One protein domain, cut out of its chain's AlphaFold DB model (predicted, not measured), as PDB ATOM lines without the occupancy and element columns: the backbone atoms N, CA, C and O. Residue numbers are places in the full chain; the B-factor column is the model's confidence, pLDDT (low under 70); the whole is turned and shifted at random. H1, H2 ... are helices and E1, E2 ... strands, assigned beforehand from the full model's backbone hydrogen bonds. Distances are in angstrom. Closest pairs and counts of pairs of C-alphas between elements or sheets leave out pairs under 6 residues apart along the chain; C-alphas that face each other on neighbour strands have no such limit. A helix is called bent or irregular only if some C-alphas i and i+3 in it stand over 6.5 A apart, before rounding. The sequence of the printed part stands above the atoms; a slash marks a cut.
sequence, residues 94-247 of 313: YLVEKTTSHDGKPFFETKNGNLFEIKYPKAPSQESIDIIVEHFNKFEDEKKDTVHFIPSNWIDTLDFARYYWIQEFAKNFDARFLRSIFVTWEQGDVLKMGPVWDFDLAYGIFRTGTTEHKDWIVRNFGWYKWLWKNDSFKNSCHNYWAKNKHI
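AT A GLANCE: This is residues 94 to 247 of the 313 residues of a protein of Fibrobacter sp. UWP2 (UniProt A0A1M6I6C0). A small, strongly twisted four-stranded sheet with H1 beside it makes one end of the domain, and H2 and H4, crossing each other with the short H3 near them, make the other; long loops fill in round these two parts. The printed part has 154 residues with four named helices and four named strands, in the order E1, E2, E3, H1, H2, E4, H3, H4. The sheet's order is E2, E3, E1, E4, antiparallel throughout. The class is mixed, helices and strands, with 71 of the 154 residues in named elements, under half. The whole is compact and rounded, with a radius of gyration of the C-alphas of 15.6 A and spans of 44 by 37 by 25 A.

IN THESE COORDINATES: E1, residues 94 to 98, begins with C-alpha 94 at (161.238, 144.809, 107.610). E2 is residues 107 to 109, and E3, residues 115 to 120, is 15.1 A long. H1, residues 126 to 142, measures 24.2 A, and H2, residues 157 to 169, measures 17.8 A. E4, residues 181 to 186, is 17.1 A long and begins with C-alpha 181 at (155.009, 138.835, 118.079). H3 is residues 224 to 227. H4, residues 231 to 247, is 24.7 A long and ends with C-alpha 247 at (168.745, 134.339, 135.126).

HOW THE PARTS SIT: E1 and E4 are antiparallel, with N 96 and O 183 2.9 A apart, within hydrogen-bond range. E3 and E1 are antiparallel, with N 117 and O 97 at 2.8 A. E2 and E3 form a hairpin, with N 108 and O 116 at 2.9 A. E3, H1, H2 and E4 make a split strand-helix-strand unit, two strands running the same way with E1 between them, and its crossover is left-handed. H1 is on the sheet in two layers, helices on one face of a sheet, yet its height over the strongly twisted sheet is 2.0 A, at the sheet's level; its closest C-alphas to E2 are those of Val 133 and Phe 108, 6.8 A apart. H2 is not on the sheet. H2 and H4 touch, closest at the C-alphas of Ala 161 and Cys 237, 5.1 A, at a steep tilt of 58 degrees, the same way. H3 and H4 are close but not clearly touching, with the C-alphas of Leu 227 and Phe 233 closest at 6.1 A. H4 has a kink of 32 degrees near residue 241 and is irregular, with C-alphas 243 and 246 7.9 A apart. Every O i to N i+4 pair is within hydrogen-bond range in H1 and H2, against 11 of 13 in H4; H3 is too short for such a pair.

THE WHOLE: The C-alphas farthest apart are those of Gln 126 and His 246, 46.2 A. The printed part has no cut. The long links are H1 to H2, H2 to E4, and E4 to H3; in the last, of 37 residues, residues 192 to 193 pair antiparallel with residues 183 to 184 of E4. The mean pLDDT of the printed part is 95.2, and no printed residue is under 70.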
ATOM      1  N   TYR A  94     162.595 144.985 107.126       97.62
ATOM      2  CA  TYR A  94     161.238 144.809 107.610       97.62
ATOM      3  C   TYR A  94     161.210 144.646 109.124       97.62
ATOM      4  O   TYR A  94     161.987 143.890 109.700       97.62
ATOM      5  N   LEU A  95     160.266 145.340 109.755       97.69
ATOM      6  CA  LEU A  95     159.788 145.046 111.103       97.69
ATOM      7  C   LEU A  95     158.295 144.789 110.976       97.69
ATOM      8  O   LEU A  95     157.554 145.674 110.539       97.69
ATOM      9  N   VAL A  96     157.864 143.595 111.357       97.75
ATOM     10  CA  VAL A  96     156.476 143.158 111.218       97.75
ATOM     11  C   VAL A  96     155.954 142.654 112.552       97.75
ATOM     12  O   VAL A  96     156.716 142.139 113.366       97.75
ATOM     13  N   GLU A  97     154.659 142.821 112.790       97.56
ATOM     14  CA  GLU A  97     153.981 142.334 113.989       97.56
ATOM     15  C   GLU A  97     152.895 141.341 113.581       97.56
ATOM     16  O   GLU A  97     152.020 141.663 112.778       97.56
ATOM     17  N   LYS A  98     152.925 140.132 114.144       97.12
ATOM     18  CA  LYS A  98     151.831 139.175 113.983       97.12
ATOM     19  C   LYS A  98     150.548 139.785 114.556       97.12
ATOM     20  O   LYS A  98     150.540 140.261 115.688       97.12
ATOM     21  N   THR A  99     149.457 139.715 113.803       94.81
ATOM     22  CA  THR A  99     148.133 140.199 114.223       94.81
ATOM     23  C   THR A  99     147.038 139.220 113.800       94.81
ATOM     24  O   THR A  99     147.261 138.334 112.972       94.81
ATOM     25  N   THR A 100     145.849 139.344 114.385       91.94
ATOM     26  CA  THR A 100     144.641 138.590 114.003       91.94
ATOM     27  C   THR A 100     143.616 139.453 113.266       91.94
ATOM     28  O   THR A 100     142.553 138.962 112.908       91.94
ATOM     29  N   SER A 101     143.904 140.740 113.070       90.12
ATOM     30  CA  SER A 101     143.015 141.693 112.400       90.12
ATOM     31  C   SER A 101     143.812 142.765 111.664       90.12
ATOM     32  O   SER A 101     144.914 143.115 112.087       90.12
ATOM     33  N   HIS A 102     143.221 143.330 110.612       85.81
ATOM     34  CA  HIS A 102     143.746 144.498 109.910       85.81
ATOM     35  C   HIS A 102     142.946 145.752 110.299       85.81
ATOM     36  O   HIS A 102     141.720 145.715 110.380       85.81
ATOM     37  N   ASP A 103     143.629 146.874 110.519       83.19
ATOM     38  CA  ASP A 103     143.034 148.151 110.945       83.19
ATOM     39  C   ASP A 103     143.402 149.314 110.000       83.19
ATOM     40  O   ASP A 103     143.546 150.462 110.414       83.19
ATOM     41  N   GLY A 104     143.563 149.013 108.705       84.81
ATOM     42  CA  GLY A 104     143.882 149.999 107.660       84.81
ATOM     43  C   GLY A 104     145.371 150.341 107.540       84.81
ATOM     44  O   GLY A 104     145.752 151.130 106.677       84.81
ATOM     45  N   LYS A 105     146.223 149.740 108.373       92.56
ATOM     46  CA  LYS A 105     147.682 149.822 108.253       92.56
ATOM     47  C   LYS A 105     148.217 148.827 107.215       92.56
ATOM     48  O   LYS A 105     147.542 147.835 106.941       92.56
ATOM     49  N   PRO A 106     149.422 149.053 106.657       95.81
ATOM     50  CA  PRO A 106     150.040 148.103 105.738       95.81
ATOM     51  C   PRO A 106     150.180 146.717 106.378       95.81
ATOM     52  O   PRO A 106     150.623 146.601 107.520       95.81
ATOM     53  N   PHE A 107     149.811 145.672 105.645       97.00
ATOM     54  CA  PHE A 107     149.837 144.292 106.122       97.00
ATOM     55  C   PHE A 107     150.160 143.327 104.981       97.00
ATOM     56  O   PHE A 107     150.095 143.697 103.808       97.00
ATOM     57  N   PHE A 108     150.468 142.083 105.329       97.50
ATOM     58  CA  PHE A 108     150.461 140.963 104.394       97.50
ATOM     59  C   PHE A 108     149.998 139.680 105.082       97.50
ATOM     60  O   PHE A 108     150.020 139.571 106.309       97.50
ATOM     61  N   GLU A 109     149.599 138.701 104.278       97.75
ATOM     62  CA  GLU A 109     149.189 137.380 104.741       97.75
ATOM     63  C   GLU A 109     150.007 136.303 104.021       97.75
ATOM     64  O   GLU A 109     150.231 136.377 102.811       97.75
ATOM     65  N   THR A 110     150.496 135.315 104.769       98.06
ATOM     66  CA  THR A 110     151.183 134.156 104.184       98.06
ATOM     67  C   THR A 110     150.175 133.134 103.655       98.06
ATOM     68  O   THR A 110     149.015 133.108 104.060       98.06
ATOM     69  N   LYS A 111     150.623 132.197 102.814       97.56
ATOM     70  CA  LYS A 111     149.810 131.071 102.316       97.56
ATOM     71  C   LYS A 111     149.213 130.211 103.434       97.56
ATOM     72  O   LYS A 111     148.209 129.543 103.212       97.56
ATOM     73  N   ASN A 112     149.826 130.201 104.620       94.44
ATOM     74  CA  ASN A 112     149.319 129.466 105.781       94.44
ATOM     75  C   ASN A 112     148.324 130.286 106.629       94.44
ATOM     76  O   ASN A 112     147.982 129.853 107.728       94.44
ATOM     77  N   GLY A 113     147.884 131.455 106.153       95.31
ATOM     78  CA  GLY A 113     146.915 132.314 106.838       95.31
ATOM     79  C   GLY A 113     147.508 133.166 107.962       95.31
ATOM     80  O   GLY A 113     146.784 133.650 108.834       95.31
ATOM     81  N   ASN A 114     148.836 133.328 108.010       96.81
ATOM     82  CA  ASN A 114     149.464 134.162 109.028       96.81
ATOM     83  C   ASN A 114     149.456 135.625 108.590       96.81
ATOM     84  O   ASN A 114     150.192 136.012 107.686       96.81
ATOM     85  N   LEU A 115     148.638 136.427 109.271       97.31
ATOM     86  CA  LEU A 115     148.518 137.866 109.052       97.31
ATOM     87  C   LEU A 115     149.556 138.661 109.860       97.31
ATOM     88  O   LEU A 115     149.662 138.488 111.081       97.31
ATOM     89  N   PHE A 116     150.268 139.567 109.190       98.00
ATOM     90  CA  PHE A 116     151.279 140.445 109.778       98.00
ATOM     91  C   PHE A 116     151.040 141.911 109.403       98.00
ATOM     92  O   PHE A 116     150.897 142.239 108.228       98.00
ATOM     93  N   GLU A 117     151.056 142.803 110.393       97.38
ATOM     94  CA  GLU A 117     151.133 144.251 110.182       97.38
ATOM     95  C   GLU A 117     152.586 144.647 109.885       97.38
ATOM     96  O   GLU A 117     153.508 144.254 110.603       97.38
ATOM     97  N   ILE A 118     152.807 145.470 108.862       97.06
ATOM     98  CA  ILE A 118     154.124 145.999 108.504       97.06
ATOM     99  C   ILE A 118     154.352 147.305 109.277       97.06
ATOM    100  O   ILE A 118     153.786 148.351 108.958       97.06
ATOM    101  N   LYS A 119     155.222 147.264 110.293       95.31
ATOM    102  CA  LYS A 119     155.633 148.450 111.072       95.31
ATOM    103  C   LYS A 119     156.738 149.240 110.377       95.31
ATOM    104  O   LYS A 119     156.861 150.455 110.566       95.31
ATOM    105  N   TYR A 120     157.576 148.549 109.612       96.00
ATOM    106  CA  TYR A 120     158.587 149.134 108.743       96.00
ATOM    107  C   TYR A 120     158.775 148.248 107.499       96.00
ATOM    108  O   TYR A 120     158.797 147.030 107.670       96.00
ATOM    109  N   PRO A 121     158.918 148.833 106.292       95.56
ATOM    110  CA  PRO A 121     158.863 150.270 105.996       95.56
ATOM    111  C   PRO A 121     157.454 150.854 106.207       95.56
ATOM    112  O   PRO A 121     156.462 150.142 106.151       95.56
ATOM    113  N   LYS A 122     157.348 152.161 106.492       92.19
ATOM    114  CA  LYS A 122     156.052 152.803 106.816       92.19
ATOM    115  C   LYS A 122     155.083 152.893 105.628       92.19
ATOM    116  O   LYS A 122     153.883 152.996 105.834       92.19
ATOM    117  N   ALA A 123     155.622 152.926 104.414       93.25
ATOM    118  CA  ALA A 123     154.877 153.010 103.163       93.25
ATOM    119  C   ALA A 123     155.507 152.024 102.161       93.25
ATOM    120  O   ALA A 123     156.264 152.448 101.286       93.25
ATOM    121  N   PRO A 124     155.313 150.705 102.359       95.81
ATOM    122  CA  PRO A 124     155.858 149.698 101.455       95.81
ATOM    123  C   PRO A 124     155.215 149.823 100.065       95.81
ATOM    124  O   PRO A 124     154.018 150.084  99.952       95.81
ATOM    125  N   SER A 125     156.000 149.618  99.005       96.00
ATOM    126  CA  SER A 125     155.460 149.377  97.660       96.00
ATOM    127  C   SER A 125     154.924 147.947  97.554       96.00
ATOM    128  O   SER A 125     155.325 147.086  98.339       96.00
ATOM    129  N   GLN A 126     154.087 147.662  96.551       96.06
ATOM    130  CA  GLN A 126     153.634 146.289  96.297       96.06
ATOM    131  C   GLN A 126     154.818 145.335  96.070       96.06
ATOM    132  O   GLN A 126     154.860 144.278  96.679       96.06
ATOM    133  N   GLU A 127     155.838 145.765  95.317       96.38
ATOM    134  CA  GLU A 127     157.090 145.013  95.133       96.38
ATOM    135  C   GLU A 127     157.756 144.648  96.478       96.38
ATOM    136  O   GLU A 127     158.172 143.511  96.678       96.38
ATOM    137  N   SER A 128     157.831 145.588  97.432       96.31
ATOM    138  CA  SER A 128     158.392 145.326  98.768       96.31
ATOM    139  C   SER A 128     157.527 144.339  99.563       96.31
ATOM    140  O   SER A 128     158.074 143.493 100.271       96.31
ATOM    141  N   ILE A 129     156.198 144.398  99.432       97.44
ATOM    142  CA  ILE A 129     155.283 143.426 100.054       97.44
ATOM    143  C   ILE A 129     155.477 142.032  99.446       97.44
ATOM    144  O   ILE A 129     155.609 141.060 100.188       97.44
ATOM    145  N   ASP A 130     155.556 141.927  98.121       97.38
ATOM    146  CA  ASP A 130     155.709 140.651  97.420       97.38
ATOM    147  C   ASP A 130     157.004 139.935  97.841       97.38
ATOM    148  O   ASP A 130     156.988 138.730  98.096       97.38
ATOM    149  N   ILE A 131     158.102 140.684  98.023       97.38
ATOM    150  CA  ILE A 131     159.392 140.152  98.493       97.38
ATOM    151  C   ILE A 131     159.268 139.498  99.879       97.38
ATOM    152  O   ILE A 131     159.724 138.366 100.069       97.38
ATOM    153  N   ILE A 132     158.665 140.181 100.862       97.88
ATOM    154  CA  ILE A 132     158.538 139.618 102.217       97.88
ATOM    155  C   ILE A 132     157.537 138.461 102.257       97.88
ATOM    156  O   ILE A 132     157.790 137.462 102.931       97.88
ATOM    157  N   VAL A 133     156.441 138.548 101.497       98.31
ATOM    158  CA  VAL A 133     155.462 137.461 101.364       98.31
ATOM    159  C   VAL A 133     156.124 136.216 100.784       98.31
ATOM    160  O   VAL A 133     155.935 135.119 101.310       98.31
ATOM    161  N   GLU A 134     156.922 136.360  99.725       98.06
ATOM    162  CA  GLU A 134     157.651 135.245  99.125       98.06
ATOM    163  C   GLU A 134     158.641 134.622 100.119       98.06
ATOM    164  O   GLU A 134     158.654 133.398 100.273       98.06
ATOM    165  N   HIS A 135     159.420 135.443 100.832       98.31
ATOM    166  CA  HIS A 135     160.377 134.959 101.829       98.31
ATOM    167  C   HIS A 135     159.685 134.188 102.963       98.31
ATOM    168  O   HIS A 135     160.064 133.053 103.258       98.31
ATOM    169  N   PHE A 136     158.632 134.761 103.556       98.44
ATOM    170  CA  PHE A 136     157.882 134.117 104.637       98.44
ATOM    171  C   PHE A 136     157.213 132.827 104.158       98.44
ATOM    172  O   PHE A 136     157.250 131.830 104.871       98.44
ATOM    173  N   ASN A 137     156.649 132.804 102.948       98.50
ATOM    174  CA  ASN A 137     156.055 131.588 102.392       98.50
ATOM    175  C   ASN A 137     157.086 130.469 102.227       98.50
ATOM    176  O   ASN A 137     156.817 129.347 102.647       98.50
ATOM    177  N   LYS A 138     158.271 130.767 101.675       97.88
ATOM    178  CA  LYS A 138     159.341 129.767 101.520       97.88
ATOM    179  C   LYS A 138     159.801 129.225 102.870       97.88
ATOM    180  O   LYS A 138     159.781 128.013 103.065       97.88
ATOM    181  N   PHE A 139     160.111 130.108 103.824       98.00
ATOM    182  CA  PHE A 139     160.450 129.703 105.190       98.00
ATOM    183  C   PHE A 139     159.359 128.812 105.791       98.00
ATOM    184  O   PHE A 139     159.626 127.767 106.391       98.00
ATOM    185  N   GLU A 140     158.101 129.227 105.644       97.50
ATOM    186  CA  GLU A 140     157.002 128.524 106.265       97.50
ATOM    187  C   GLU A 140     156.692 127.160 105.640       97.50
ATOM    188  O   GLU A 140     156.161 126.295 106.351       97.50
ATOM    189  N   ASP A 141     156.998 126.976 104.362       96.44
ATOM    190  CA  ASP A 141     156.864 125.705 103.663       96.44
ATOM    191  C   ASP A 141     158.035 124.772 103.995       96.44
ATOM    192  O   ASP A 141     157.795 123.640 104.418       96.44
ATOM    193  N   GLU A 142     159.280 125.256 103.934       96.06
ATOM    194  CA  GLU A 142     160.475 124.440 104.196       96.06
ATOM    195  C   GLU A 142     160.557 123.942 105.640       96.06
ATOM    196  O   GLU A 142     160.883 122.779 105.871       96.06
ATOM    197  N   LYS A 143     160.182 124.762 106.633       95.38
ATOM    198  CA  LYS A 143     160.254 124.359 108.051       95.38
ATOM    199  C   LYS A 143     159.396 123.133 108.401       95.38
ATOM    200  O   LYS A 143     159.560 122.563 109.478       95.38
ATOM    201  N   LYS A 144     158.423 122.772 107.550       92.19
ATOM    202  CA  LYS A 144     157.558 121.595 107.744       92.19
ATOM    203  C   LYS A 144     158.314 120.291 107.468       92.19
ATOM    204  O   LYS A 144     157.982 119.282 108.087       92.19
ATOM    205  N   ASP A 145     159.323 120.315 106.594       92.56
ATOM    206  CA  ASP A 145     160.244 119.199 106.366       92.56
ATOM    207  C   ASP A 145     161.337 119.204 107.441       92.56
ATOM    208  O   ASP A 145     162.463 119.657 107.251       92.56
ATOM    209  N   THR A 146     160.984 118.717 108.628       86.00
ATOM    210  CA  THR A 146     161.836 118.821 109.819       86.00
ATOM    211  C   THR A 146     163.155 118.053 109.701       86.00
ATOM    212  O   THR A 146     164.052 118.307 110.504       86.00
ATOM    213  N   VAL A 147     163.267 117.131 108.735       86.25
ATOM    214  CA  VAL A 147     164.449 116.287 108.505       86.25
ATOM    215  C   VAL A 147     165.508 117.036 107.701       86.25
ATOM    216  O   VAL A 147     166.681 117.010 108.069       86.25
ATOM    217  N   HIS A 148     165.106 117.711 106.623       91.12
ATOM    218  CA  HIS A 148     166.038 118.405 105.728       91.12
ATOM    219  C   HIS A 148     166.152 119.906 106.001       91.12
ATOM    220  O   HIS A 148     167.094 120.547 105.533       91.12
ATOM    221  N   PHE A 149     165.231 120.473 106.781       95.06
ATOM    222  CA  PHE A 149     165.280 121.872 107.169       95.06
ATOM    223  C   PHE A 149     166.534 122.182 108.000       95.06
ATOM    224  O   PHE A 149     166.781 121.571 109.043       95.06
ATOM    225  N   ILE A 150     167.302 123.178 107.556       96.06
ATOM    226  CA  ILE A 150     168.463 123.716 108.270       96.06
ATOM    227  C   ILE A 150     168.062 125.086 108.833       96.06
ATOM    228  O   ILE A 150     168.063 126.068 108.086       96.06
ATOM    229  N   PRO A 151     167.719 125.195 110.135       96.94
ATOM    230  CA  PRO A 151     167.198 126.435 110.709       96.94
ATOM    231  C   PRO A 151     168.099 127.651 110.492       96.94
ATOM    232  O   PRO A 151     167.602 128.720 110.161       96.94
ATOM    233  N   SER A 152     169.419 127.490 110.604       97.44
ATOM    234  CA  SER A 152     170.380 128.594 110.479       97.44
ATOM    235  C   SER A 152     170.417 129.262 109.102       97.44
ATOM    236  O   SER A 152     170.983 130.340 108.984       97.44
ATOM    237  N   ASN A 153     169.827 128.653 108.068       97.25
ATOM    238  CA  ASN A 153     169.688 129.290 106.753       97.25
ATOM    239  C   ASN A 153     168.529 130.299 106.708       97.25
ATOM    240  O   ASN A 153     168.435 131.081 105.768       97.25
ATOM    241  N   TRP A 154     167.635 130.255 107.698       98.12
ATOM    242  CA  TRP A 154     166.367 130.980 107.696       98.12
ATOM    243  C   TRP A 154     166.162 131.853 108.924       98.12
ATOM    244  O   TRP A 154     165.501 132.883 108.830       98.12
ATOM    245  N   ILE A 155     166.690 131.439 110.075       98.44
ATOM    246  CA  ILE A 155     166.498 132.113 111.357       98.44
ATOM    247  C   ILE A 155     167.832 132.297 112.075       98.44
ATOM    248  O   ILE A 155     168.711 131.431 112.021       98.44
ATOM    249  N   ASP A 156     167.949 133.379 112.837       97.94
ATOM    250  CA  ASP A 156     168.948 133.461 113.894       97.94
ATOM    251  C   ASP A 156     168.526 132.514 115.027       97.94
ATOM    252  O   ASP A 156     167.584 132.753 115.787       97.94
ATOM    253  N   THR A 157     169.202 131.368 115.095       97.75
ATOM    254  CA  THR A 157     168.837 130.283 116.017       97.75
ATOM    255  C   THR A 157     168.953 130.666 117.492       97.75
ATOM    256  O   THR A 157     168.156 130.186 118.298       97.75
ATOM    257  N   LEU A 158     169.906 131.531 117.861       96.62
ATOM    258  CA  LEU A 158     170.086 131.965 119.249       96.62
ATOM    259  C   LEU A 158     169.023 132.985 119.641       96.62
ATOM    260  O   LEU A 158     168.486 132.923 120.748       96.62
ATOM    261  N   ASP A 159     168.703 133.885 118.721       96.75
ATOM    262  CA  ASP A 159     167.656 134.884 118.867       96.75
ATOM    263  C   ASP A 159     166.268 134.237 119.034       96.75
ATOM    264  O   ASP A 159     165.562 134.492 120.014       96.75
ATOM    265  N   PHE A 160     165.936 133.273 118.169       98.19
ATOM    266  CA  PHE A 160     164.714 132.477 118.296       98.19
ATOM    267  C   PHE A 160     164.695 131.642 119.583       98.19
ATOM    268  O   PHE A 160     163.652 131.545 120.227       98.19
ATOM    269  N   ALA A 161     165.820 131.052 120.007       98.25
ATOM    270  CA  ALA A 161     165.881 130.317 121.272       98.25
ATOM    271  C   ALA A 161     165.658 131.240 122.486       98.25
ATOM    272  O   ALA A 161     164.914 130.879 123.401       98.25
ATOM    273  N   ARG A 162     166.245 132.444 122.487       98.25
ATOM    274  CA  ARG A 162     166.018 133.465 123.523       98.25
ATOM    275  C   ARG A 162     164.549 133.865 123.587       98.25
ATOM    276  O   ARG A 162     163.945 133.788 124.658       98.25
ATOM    277  N   TYR A 163     163.980 134.274 122.453       98.19
ATOM    278  CA  TYR A 163     162.589 134.716 122.374       98.19
ATOM    279  C   TYR A 163     161.628 133.603 122.803       98.19
ATOM    280  O   TYR A 163     160.724 133.839 123.611       98.19
ATOM    281  N   TYR A 164     161.864 132.373 122.329       98.31
ATOM    282  CA  TYR A 164     161.141 131.183 122.763       98.31
ATOM    283  C   TYR A 164     161.148 131.047 124.283       98.31
ATOM    284  O   TYR A 164     160.082 130.930 124.884       98.31
ATOM    285  N   TRP A 165     162.327 131.081 124.911       98.62
ATOM    286  CA  TRP A 165     162.431 130.846 126.345       98.62
ATOM    287  C   TRP A 165     161.767 131.933 127.174       98.62
ATOM    288  O   TRP A 165     161.140 131.600 128.172       98.62
ATOM    289  N   ILE A 166     161.826 133.199 126.758       98.50
ATOM    290  CA  ILE A 166     161.113 134.278 127.453       98.50
ATOM    291  C   ILE A 166     159.598 134.042 127.391       98.50
ATOM    292  O   ILE A 166     158.924 134.074 128.421       98.50
ATOM    293  N   GLN A 167     159.063 133.749 126.203       98.12
ATOM    294  CA  GLN A 167     157.624 133.551 126.015       98.12
ATOM    295  C   GLN A 167     157.108 132.260 126.670       98.12
ATOM    296  O   GLN A 167     156.044 132.255 127.295       98.12
ATOM    297  N   GLU A 168     157.862 131.162 126.568       98.25
ATOM    298  CA  GLU A 168     157.524 129.874 127.177       98.25
ATOM    299  C   GLU A 168     157.640 129.931 128.704       98.25
ATOM    300  O   GLU A 168     156.770 129.408 129.403       98.25
ATOM    301  N   PHE A 169     158.672 130.588 129.241       98.62
ATOM    302  CA  PHE A 169     158.820 130.802 130.679       98.62
ATOM    303  C   PHE A 169     157.670 131.639 131.235       98.62
ATOM    304  O   PHE A 169     157.048 131.245 132.215       98.62
ATOM    305  N   ALA A 170     157.314 132.737 130.567       97.88
ATOM    306  CA  ALA A 170     156.177 133.563 130.963       97.88
ATOM    307  C   ALA A 170     154.821 132.862 130.764       97.88
ATOM    308  O   ALA A 170     153.797 133.342 131.246       97.88
ATOM    309  N   LYS A 171     154.796 131.734 130.044       96.75
ATOM    310  CA  LYS A 171     153.583 131.044 129.599       96.75
ATOM    311  C   LYS A 171     152.596 132.026 128.931       96.75
ATOM    312  O   LYS A 171     151.399 132.007 129.203       96.75
ATOM    313  N   ASN A 172     153.110 132.890 128.049       95.19
ATOM    314  CA  ASN A 172     152.303 133.883 127.338       95.19
ATOM    315  C   ASN A 172     151.438 133.217 126.253       95.19
ATOM    316  O   ASN A 172     151.948 132.642 125.289       95.19
ATOM    317  N   PHE A 173     150.115 133.299 126.393       92.25
ATOM    318  CA  PHE A 173     149.181 132.663 125.464       92.25
ATOM    319  C   PHE A 173     149.130 133.319 124.087       92.25
ATOM    320  O   PHE A 173     148.917 132.610 123.101       92.25
ATOM    321  N   ASP A 174     149.351 134.627 123.986       91.56
ATOM    322  CA  ASP A 174     149.362 135.301 122.685       91.56
ATOM    323  C   ASP A 174     150.592 134.890 121.855       91.56
ATOM    324  O   ASP A 174     150.527 134.815 120.621       91.56
ATOM    325  N   ALA A 175     151.657 134.435 122.530       93.75
ATOM    326  CA  ALA A 175     152.830 133.830 121.907       93.75
ATOM    327  C   ALA A 175     152.573 132.435 121.294       93.75
ATOM    328  O   ALA A 175     153.461 131.877 120.648       93.75
ATOM    329  N   ARG A 176     151.341 131.901 121.357       93.62
ATOM    330  CA  ARG A 176     150.875 130.754 120.543       93.62
ATOM    331  C   ARG A 176     150.703 131.105 119.054       93.62
ATOM    332  O   ARG A 176     149.928 130.462 118.347       93.62
ATOM    333  N   PHE A 177     151.441 132.103 118.576       94.94
ATOM    334  CA  PHE A 177     151.395 132.644 117.221       94.94
ATOM    335  C   PHE A 177     150.122 133.428 116.877       94.94
ATOM    336  O   PHE A 177     149.684 133.449 115.726       94.94
ATOM    337  N   LEU A 178     149.533 134.089 117.880       93.88
ATOM    338  CA  LEU A 178     148.310 134.874 117.718       93.88
ATOM    339  C   LEU A 178     148.628 136.330 117.369       93.88
ATOM    340  O   LEU A 178     148.316 136.767 116.257       93.88
ATOM    341  N   ARG A 179     149.253 137.058 118.301       94.06
ATOM    342  CA  ARG A 179     149.509 138.503 118.213       94.06
ATOM    343  C   ARG A 179     150.724 138.930 119.045       94.06
ATOM    344  O   ARG A 179     151.285 138.094 119.749       94.06
ATOM    345  N   SER A 180     151.109 140.207 118.970       93.50
ATOM    346  CA  SER A 180     152.180 140.805 119.793       93.50
ATOM    347  C   SER A 180     153.540 140.109 119.624       93.50
ATOM    348  O   SER A 180     154.385 140.122 120.516       93.50
ATOM    349  N   ILE A 181     153.754 139.487 118.458       96.81
ATOM    350  CA  ILE A 181     155.009 138.835 118.079       96.81
ATOM    351  C   ILE A 181     155.661 139.672 116.993       96.81
ATOM    352  O   ILE A 181     155.131 139.771 115.885       96.81
ATOM    353  N   PHE A 182     156.816 140.242 117.312       97.56
ATOM    354  CA  PHE A 182     157.600 141.021 116.368       97.56
ATOM    355  C   PHE A 182     158.630 140.142 115.667       97.56
ATOM    356  O   PHE A 182     159.271 139.295 116.291       97.56
ATOM    357  N   VAL A 183     158.776 140.348 114.363       98.00
ATOM    358  CA  VAL A 183     159.785 139.687 113.535       98.00
ATOM    359  C   VAL A 183     160.506 140.754 112.730       98.00
ATOM    360  O   VAL A 183     159.878 141.679 112.206       98.00
ATOM    361  N   THR A 184     161.823 140.625 112.631       97.81
ATOM    362  CA  THR A 184     162.632 141.439 111.730       97.81
ATOM    363  C   THR A 184     163.285 140.588 110.660       97.81
ATOM    364  O   THR A 184     163.565 139.406 110.871       97.81
ATOM    365  N   TRP A 185     163.477 141.195 109.495       97.62
ATOM    366  CA  TRP A 185     164.139 140.572 108.363       97.62
ATOM    367  C   TRP A 185     164.729 141.634 107.443       97.62
ATOM    368  O   TRP A 185     164.102 142.667 107.207       97.62
ATOM    369  N   GLU A 186     165.906 141.371 106.893       95.81
ATOM    370  CA  GLU A 186     166.509 142.174 105.835       95.81
ATOM    371  C   GLU A 186     166.809 141.263 104.648       95.81
ATOM    372  O   GLU A 186     167.214 140.116 104.827       95.81
ATOM    373  N   GLN A 187     166.596 141.744 103.422       95.00
ATOM    374  CA  GLN A 187     166.841 140.918 102.244       95.00
ATOM    375  C   GLN A 187     168.300 140.442 102.191       95.00
ATOM    376  O   GLN A 187     169.226 141.248 102.125       95.00
ATOM    377  N   GLY A 188     168.477 139.119 102.163       93.25
ATOM    378  CA  GLY A 188     169.789 138.465 102.203       93.25
ATOM    379  C   GLY A 188     170.253 138.066 103.607       93.25
ATOM    380  O   GLY A 188     171.299 137.436 103.720       93.25
ATOM    381  N   ASP A 189     169.481 138.390 104.645       96.00
ATOM    382  CA  ASP A 189     169.714 137.988 106.034       96.00
ATOM    383  C   ASP A 189     168.667 136.950 106.495       96.00
ATOM    384  O   ASP A 189     167.733 136.594 105.762       96.00
ATOM    385  N   VAL A 190     168.831 136.458 107.720       97.50
ATOM    386  CA  VAL A 190     167.915 135.541 108.403       97.50
ATOM    387  C   VAL A 190     166.858 136.289 109.221       97.50
ATOM    388  O   VAL A 190     167.013 137.454 109.585       97.50
ATOM    389  N   LEU A 191     165.752 135.612 109.524       98.25
ATOM    390  CA  LEU A 191     164.707 136.125 110.408       98.25
ATOM    391  C   LEU A 191     165.217 136.218 111.850       98.25
ATOM    392  O   LEU A 191     165.889 135.309 112.342       98.25
ATOM    393  N   LYS A 192     164.785 137.259 112.564       97.56
ATOM    394  CA  LYS A 192     164.961 137.411 114.017       97.56
ATOM    395  C   LYS A 192     163.621 137.686 114.690       97.56
ATOM    396  O   LYS A 192     162.764 138.349 114.100       97.56
ATOM    397  N   MET A 193     163.421 137.192 115.905       95.62
ATOM    398  CA  MET A 193     162.250 137.458 116.733       95.62
ATOM    399  C   MET A 193     162.546 138.484 117.817       95.62
ATOM    400  O   MET A 193     163.503 138.385 118.574       95.62
ATOM    401  N   GLY A 194     161.625 139.422 117.964       92.88
ATOM    402  CA  GLY A 194     161.695 140.433 118.998       92.88
ATOM    403  C   GLY A 194     161.474 141.841 118.455       92.88
ATOM    404  O   GLY A 194     161.385 142.055 117.242       92.88
ATOM    405  N   PRO A 195     161.342 142.821 119.358       94.31
ATOM    406  CA  PRO A 195     161.396 142.676 120.820       94.31
ATOM    407  C   PRO A 195     160.204 141.902 121.394       94.31
ATOM    408  O   PRO A 195     159.165 141.760 120.744       94.31
ATOM    409  N   VAL A 196     160.322 141.445 122.639       95.44
ATOM    410  CA  VAL A 196     159.165 140.931 123.385       95.44
ATOM    411  C   VAL A 196     158.176 142.049 123.745       95.44
ATOM    412  O   VAL A 196     158.564 143.183 124.034       95.44
ATOM    413  N   TRP A 197     156.880 141.733 123.751       95.31
ATOM    414  CA  TRP A 197     155.804 142.680 124.049       95.31
ATOM    415  C   TRP A 197     154.597 141.966 124.675       95.31
ATOM    416  O   TRP A 197     154.417 140.773 124.448       95.31
ATOM    417  N   ASP A 198     153.784 142.718 125.422       92.94
ATOM    418  CA  ASP A 198     152.457 142.323 125.931       92.94
ATOM    419  C   ASP A 198     152.410 141.063 126.826       92.94
ATOM    420  O   ASP A 198     152.186 139.943 126.369       92.94
ATOM    421  N   PHE A 199     152.630 141.247 128.131       95.00
ATOM    422  CA  PHE A 199     152.685 140.177 129.143       95.00
ATOM    423  C   PHE A 199     151.641 140.323 130.257       95.00
ATOM    424  O   PHE A 199     151.796 139.752 131.339       95.00
ATOM    425  N   ASP A 200     150.577 141.092 130.039       87.81
ATOM    426  CA  ASP A 200     149.502 141.243 131.025       87.81
ATOM    427  C   ASP A 200     148.725 139.925 131.244       87.81
ATOM    428  O   ASP A 200     148.414 139.576 132.386       87.81
ATOM    429  N   LEU A 201     148.524 139.141 130.177       89.38
ATOM    430  CA  LEU A 201     147.943 137.790 130.177       89.38
ATOM    431  C   LEU A 201     148.966 136.661 130.383       89.38
ATOM    432  O   LEU A 201     148.669 135.495 130.132       89.38
ATOM    433  N   ALA A 202     150.183 136.983 130.816       93.69
ATOM    434  CA  ALA A 202     151.198 135.987 131.136       93.69
ATOM    435  C   ALA A 202     151.152 135.586 132.622       93.69
ATOM    436  O   ALA A 202     150.417 136.159 133.436       93.69
ATOM    437  N   TYR A 203     151.984 134.613 132.992       95.94
ATOM    438  CA  TYR A 203     152.212 134.181 134.371       95.94
ATOM    439  C   TYR A 203     150.937 133.721 135.083       95.94
ATOM    440  O   TYR A 203     150.542 134.276 136.108       95.94
ATOM    441  N   GLY A 204     150.262 132.732 134.502       91.62
ATOM    442  CA  GLY A 204     149.128 132.077 135.150       91.62
ATOM    443  C   GLY A 204     147.764 132.706 134.892       91.62
ATOM    444  O   GLY A 204     146.781 132.155 135.367       91.62
ATOM    445  N   ILE A 205     147.675 133.796 134.121       87.44
ATOM    446  CA  ILE A 205     146.393 134.376 133.692       87.44
ATOM    447  C   ILE A 205     145.993 133.804 132.330       87.44
ATOM    448  O   ILE A 205     146.824 133.610 131.446       87.44
ATOM    449  N   PHE A 206     144.704 133.541 132.148       80.00
ATOM    450  CA  PHE A 206     144.112 133.159 130.876       80.00
ATOM    451  C   PHE A 206     142.798 133.916 130.650       80.00
ATOM    452  O   PHE A 206     142.180 134.425 131.579       80.00
ATOM    453  N   ARG A 207     142.342 133.996 129.392       71.00
ATOM    454  CA  ARG A 207     141.125 134.746 129.034       71.00
ATOM    455  C   ARG A 207     139.886 134.282 129.807       71.00
ATOM    456  O   ARG A 207     138.961 135.061 129.960       71.00
ATOM    457  N   THR A 208     139.853 133.038 130.274       71.00
ATOM    458  CA  THR A 208     138.716 132.459 131.003       71.00
ATOM    459  C   THR A 208     139.128 131.885 132.359       71.00
ATOM    460  O   THR A 208     138.633 130.827 132.742       71.00
ATOM    461  N   GLY A 209     140.071 132.536 133.046       79.31
ATOM    462  CA  GLY A 209     140.518 132.152 134.385       79.31
ATOM    463  C   GLY A 209     142.037 132.062 134.501       79.31
ATOM    464  O   GLY A 209     142.759 132.944 134.037       79.31
ATOM    465  N   THR A 210     142.534 130.970 135.074       83.44
ATOM    466  CA  THR A 210     143.962 130.770 135.347       83.44
ATOM    467  C   THR A 210     144.561 129.585 134.600       83.44
ATOM    468  O   THR A 210     143.869 128.702 134.091       83.44
ATOM    469  N   THR A 211     145.889 129.572 134.500       88.62
ATOM    470  CA  THR A 211     146.653 128.433 133.990       88.62
ATOM    471  C   THR A 211     147.721 127.999 134.989       88.62
ATOM    472  O   THR A 211     148.391 128.823 135.617       88.62
ATOM    473  N   GLU A 212     147.926 126.688 135.109       92.06
ATOM    474  CA  GLU A 212     149.003 126.140 135.931       92.06
ATOM    475  C   GLU A 212     150.391 126.530 135.396       92.06
ATOM    476  O   GLU A 212     150.556 126.887 134.228       92.06
ATOM    477  N   HIS A 213     151.419 126.393 136.230       95.56
ATOM    478  CA  HIS A 213     152.822 126.593 135.853       95.56
ATOM    479  C   HIS A 213     153.393 125.450 134.983       95.56
ATOM    480  O   HIS A 213     154.542 125.508 134.545       95.56
ATOM    481  N   LYS A 214     152.621 124.392 134.726       96.12
ATOM    482  CA  LYS A 214     153.045 123.205 133.965       96.12
ATOM    483  C   LYS A 214     152.731 123.336 132.476       96.12
ATOM    484  O   LYS A 214     152.175 124.340 132.041       96.12
ATOM    485  N   ASP A 215     153.083 122.311 131.716       95.81
ATOM    486  CA  ASP A 215     152.850 122.138 130.283       95.81
ATOM    487  C   ASP A 215     153.579 123.115 129.361       95.81
ATOM    488  O   ASP A 215     153.879 124.269 129.686       95.81
ATOM    489  N   TRP A 216     153.852 122.620 128.158       96.81
ATOM    490  CA  TRP A 216     154.414 123.416 127.081       96.81
ATOM    491  C   TRP A 216     153.294 124.080 126.287       96.81
ATOM    492  O   TRP A 216     152.345 123.415 125.862       96.81
ATOM    493  N   ILE A 217     153.421 125.379 126.034       94.38
ATOM    494  CA  ILE A 217     152.489 126.115 125.181       94.38
ATOM    495  C   ILE A 217     153.167 126.595 123.906       94.38
ATOM    496  O   ILE A 217     152.882 126.037 122.855       94.38
ATOM    497  N   VAL A 218     154.088 127.558 123.959       96.00
ATOM    498  CA  VAL A 218     154.709 128.182 122.779       96.00
ATOM    499  C   VAL A 218     155.351 127.109 121.900       96.00
ATOM    500  O   VAL A 218     155.175 127.123 120.685       96.00
ATOM    501  N   ARG A 219     155.963 126.095 122.526       97.00
ATOM    502  CA  ARG A 219     156.538 124.895 121.895       97.00
ATOM    503  C   ARG A 219     155.595 124.205 120.914       97.00
ATOM    504  O   ARG A 219     156.048 123.651 119.924       97.00
ATOM    505  N   ASN A 220     154.299 124.207 121.207       96.94
ATOM    506  CA  ASN A 220     153.288 123.402 120.528       96.94
ATOM    507  C   ASN A 220     152.512 124.172 119.447       96.94
ATOM    508  O   ASN A 220     151.681 123.574 118.756       96.94
ATOM    509  N   PHE A 221     152.775 125.470 119.260       96.50
ATOM    510  CA  PHE A 221     152.043 126.321 118.317       96.50
ATOM    511  C   PHE A 221     152.965 127.063 117.339       96.50
ATOM    512  O   PHE A 221     154.185 127.111 117.497       96.50
ATOM    513  N   GLY A 222     152.359 127.626 116.289       95.31
ATOM    514  CA  GLY A 222     153.040 128.475 115.313       95.31
ATOM    515  C   GLY A 222     154.250 127.839 114.644       95.31
ATOM    516  O   GLY A 222     154.272 126.650 114.319       95.31
ATOM    517  N   TRP A 223     155.275 128.663 114.439       97.50
ATOM    518  CA  TRP A 223     156.559 128.226 113.903       97.50
ATOM    519  C   TRP A 223     157.307 127.295 114.866       97.50
ATOM    520  O   TRP A 223     157.874 126.299 114.421       97.50
ATOM    521  N   TYR A 224     157.228 127.543 116.177       97.75
ATOM    522  CA  TYR A 224     157.911 126.736 117.191       97.75
ATOM    523  C   TYR A 224     157.467 125.271 117.208       97.75
ATOM    524  O   TYR A 224     158.320 124.408 117.394       97.75
ATOM    525  N   LYS A 225     156.197 124.972 116.894       96.88
ATOM    526  CA  LYS A 225     155.695 123.592 116.717       96.88
ATOM    527  C   LYS A 225     156.548 122.751 115.765       96.88
ATOM    528  O   LYS A 225     156.681 121.544 115.954       96.88
ATOM    529  N   TRP A 226     157.052 123.373 114.702       97.38
ATOM    530  CA  TRP A 226     157.861 122.704 113.687       97.38
ATOM    531  C   TRP A 226     159.343 122.775 114.030       97.38
ATOM    532  O   TRP A 226     160.022 121.756 113.979       97.38
ATOM    533  N   LEU A 227     159.820 123.938 114.481       97.44
ATOM    534  CA  LEU A 227     161.218 124.119 114.871       97.44
ATOM    535  C   LEU A 227     161.632 123.164 116.006       97.44
ATOM    536  O   LEU A 227     162.712 122.593 115.952       97.44
ATOM    537  N   TRP A 228     160.765 122.894 116.986       96.12
ATOM    538  CA  TRP A 228     161.056 121.947 118.077       96.12
ATOM    539  C   TRP A 228     161.149 120.475 117.656       96.12
ATOM    540  O   TRP A 228     161.629 119.652 118.435       96.12
ATOM    541  N   LYS A 229     160.703 120.135 116.443       96.25
ATOM    542  CA  LYS A 229     160.883 118.801 115.851       96.25
ATOM    543  C   LYS A 229     162.209 118.660 115.103       96.25
ATOM    544  O   LYS A 229     162.537 117.558 114.682       96.25
ATOM    545  N   ASN A 230     162.937 119.756 114.903       97.12
ATOM    546  CA  ASN A 230     164.259 119.748 114.298       97.12
ATOM    547  C   ASN A 230     165.329 119.662 115.396       97.12
ATOM    548  O   ASN A 230     165.382 120.513 116.286       97.12
ATOM    549  N   ASP A 231     166.199 118.654 115.319       95.50
ATOM    550  CA  ASP A 231     167.179 118.375 116.375       95.50
ATOM    551  C   ASP A 231     168.182 119.516 116.583       95.50
ATOM    552  O   ASP A 231     168.542 119.823 117.719       95.50
ATOM    553  N   SER A 232     168.599 120.199 115.512       96.00
ATOM    554  CA  SER A 232     169.536 121.326 115.611       96.00
ATOM    555  C   SER A 232     168.936 122.492 116.407       96.00
ATOM    556  O   SER A 232     169.561 123.024 117.333       96.00
ATOM    557  N   PHE A 233     167.681 122.851 116.115       97.75
ATOM    558  CA  PHE A 233     166.989 123.899 116.861       97.75
ATOM    559  C   PHE A 233     166.679 123.473 118.303       97.75
ATOM    560  O   PHE A 233     166.922 124.238 119.237       97.75
ATOM    561  N   LYS A 234     166.217 122.233 118.510       97.44
ATOM    562  CA  LYS A 234     165.981 121.675 119.850       97.44
ATOM    563  C   LYS A 234     167.245 121.731 120.717       97.44
ATOM    564  O   LYS A 234     167.192 122.222 121.845       97.44
ATOM    565  N   ASN A 235     168.387 121.310 120.175       97.44
ATOM    566  CA  ASN A 235     169.677 121.379 120.862       97.44
ATOM    567  C   ASN A 235     170.083 122.825 121.174       97.44
ATOM    568  O   ASN A 235     170.568 123.104 122.271       97.44
ATOM    569  N   SER A 236     169.829 123.762 120.255       98.12
ATOM    570  CA  SER A 236     170.059 125.193 120.490       98.12
ATOM    571  C   SER A 236     169.229 125.713 121.669       98.12
ATOM    572  O   SER A 236     169.770 126.381 122.550       98.12
ATOM    573  N   CYS A 237     167.951 125.335 121.761       98.56
ATOM    574  CA  CYS A 237     167.099 125.667 122.902       98.56
ATOM    575  C   CYS A 237     167.608 125.055 124.213       98.56
ATOM    576  O   CYS A 237     167.662 125.760 125.222       98.56
ATOM    577  N   HIS A 238     168.006 123.779 124.222       98.56
ATOM    578  CA  HIS A 238     168.534 123.122 125.425       98.56
ATOM    579  C   HIS A 238     169.811 123.809 125.924       98.56
ATOM    580  O   HIS A 238     169.920 124.143 127.104       98.56
ATOM    581  N   ASN A 239     170.741 124.100 125.012       98.50
ATOM    582  CA  ASN A 239     171.980 124.808 125.325       98.50
ATOM    583  C   ASN A 239     171.707 126.227 125.839       98.50
ATOM    584  O   ASN A 239     172.326 126.663 126.812       98.50
ATOM    585  N   TYR A 240     170.755 126.935 125.222       98.69
ATOM    586  CA  TYR A 240     170.353 128.266 125.666       98.69
ATOM    587  C   TYR A 240     169.809 128.235 127.098       98.69
ATOM    588  O   TYR A 240     170.233 129.045 127.925       98.69
ATOM    589  N   TRP A 241     168.912 127.296 127.414       98.69
ATOM    590  CA  TRP A 241     168.391 127.153 128.773       98.69
ATOM    591  C   TRP A 241     169.506 126.821 129.759       98.69
ATOM    592  O   TRP A 241     169.683 127.539 130.737       98.69
ATOM    593  N   ALA A 242     170.311 125.790 129.485       98.62
ATOM    594  CA  ALA A 242     171.381 125.359 130.380       98.62
ATOM    595  C   ALA A 242     172.345 126.504 130.736       98.62
ATOM    596  O   ALA A 242     172.719 126.660 131.900       98.62
ATOM    597  N   LYS A 243     172.685 127.350 129.754       98.56
ATOM    598  CA  LYS A 243     173.546 128.523 129.945       98.56
ATOM    599  C   LYS A 243     172.881 129.626 130.776       98.56
ATOM    600  O   LYS A 243     173.546 130.259 131.592       98.56
ATOM    601  N   ASN A 244     171.584 129.864 130.580       98.69
ATOM    602  CA  ASN A 244     170.904 131.059 131.092       98.69
ATOM    603  C   ASN A 244     169.918 130.794 132.241       98.69
ATOM    604  O   ASN A 244     169.386 131.747 132.803       98.69
ATOM    605  N   LYS A 245     169.676 129.539 132.642       98.50
ATOM    606  CA  LYS A 245     168.630 129.180 133.621       98.50
ATOM    607  C   LYS A 245     168.742 129.905 134.963       98.50
ATOM    608  O   LYS A 245     167.730 130.222 135.576       98.50
ATOM    609  N   HIS A 246     169.955 130.252 135.392       98.56
ATOM    610  CA  HIS A 246     170.175 131.051 136.600       98.56
ATOM    611  C   HIS A 246     169.521 132.445 136.529       98.56
ATOM    612  O   HIS A 246     169.040 132.935 137.544       98.56
ATOM    613  N   ILE A 247     169.432 133.057 135.341       98.69
ATOM    614  CA  ILE A 247     168.745 134.339 135.126       98.69
ATOM    615  C   ILE A 247     167.236 134.164 135.336       98.69
ATOM    616  O   ILE A 247     166.625 134.933 136.075       98.69
TER     617      ILE A 247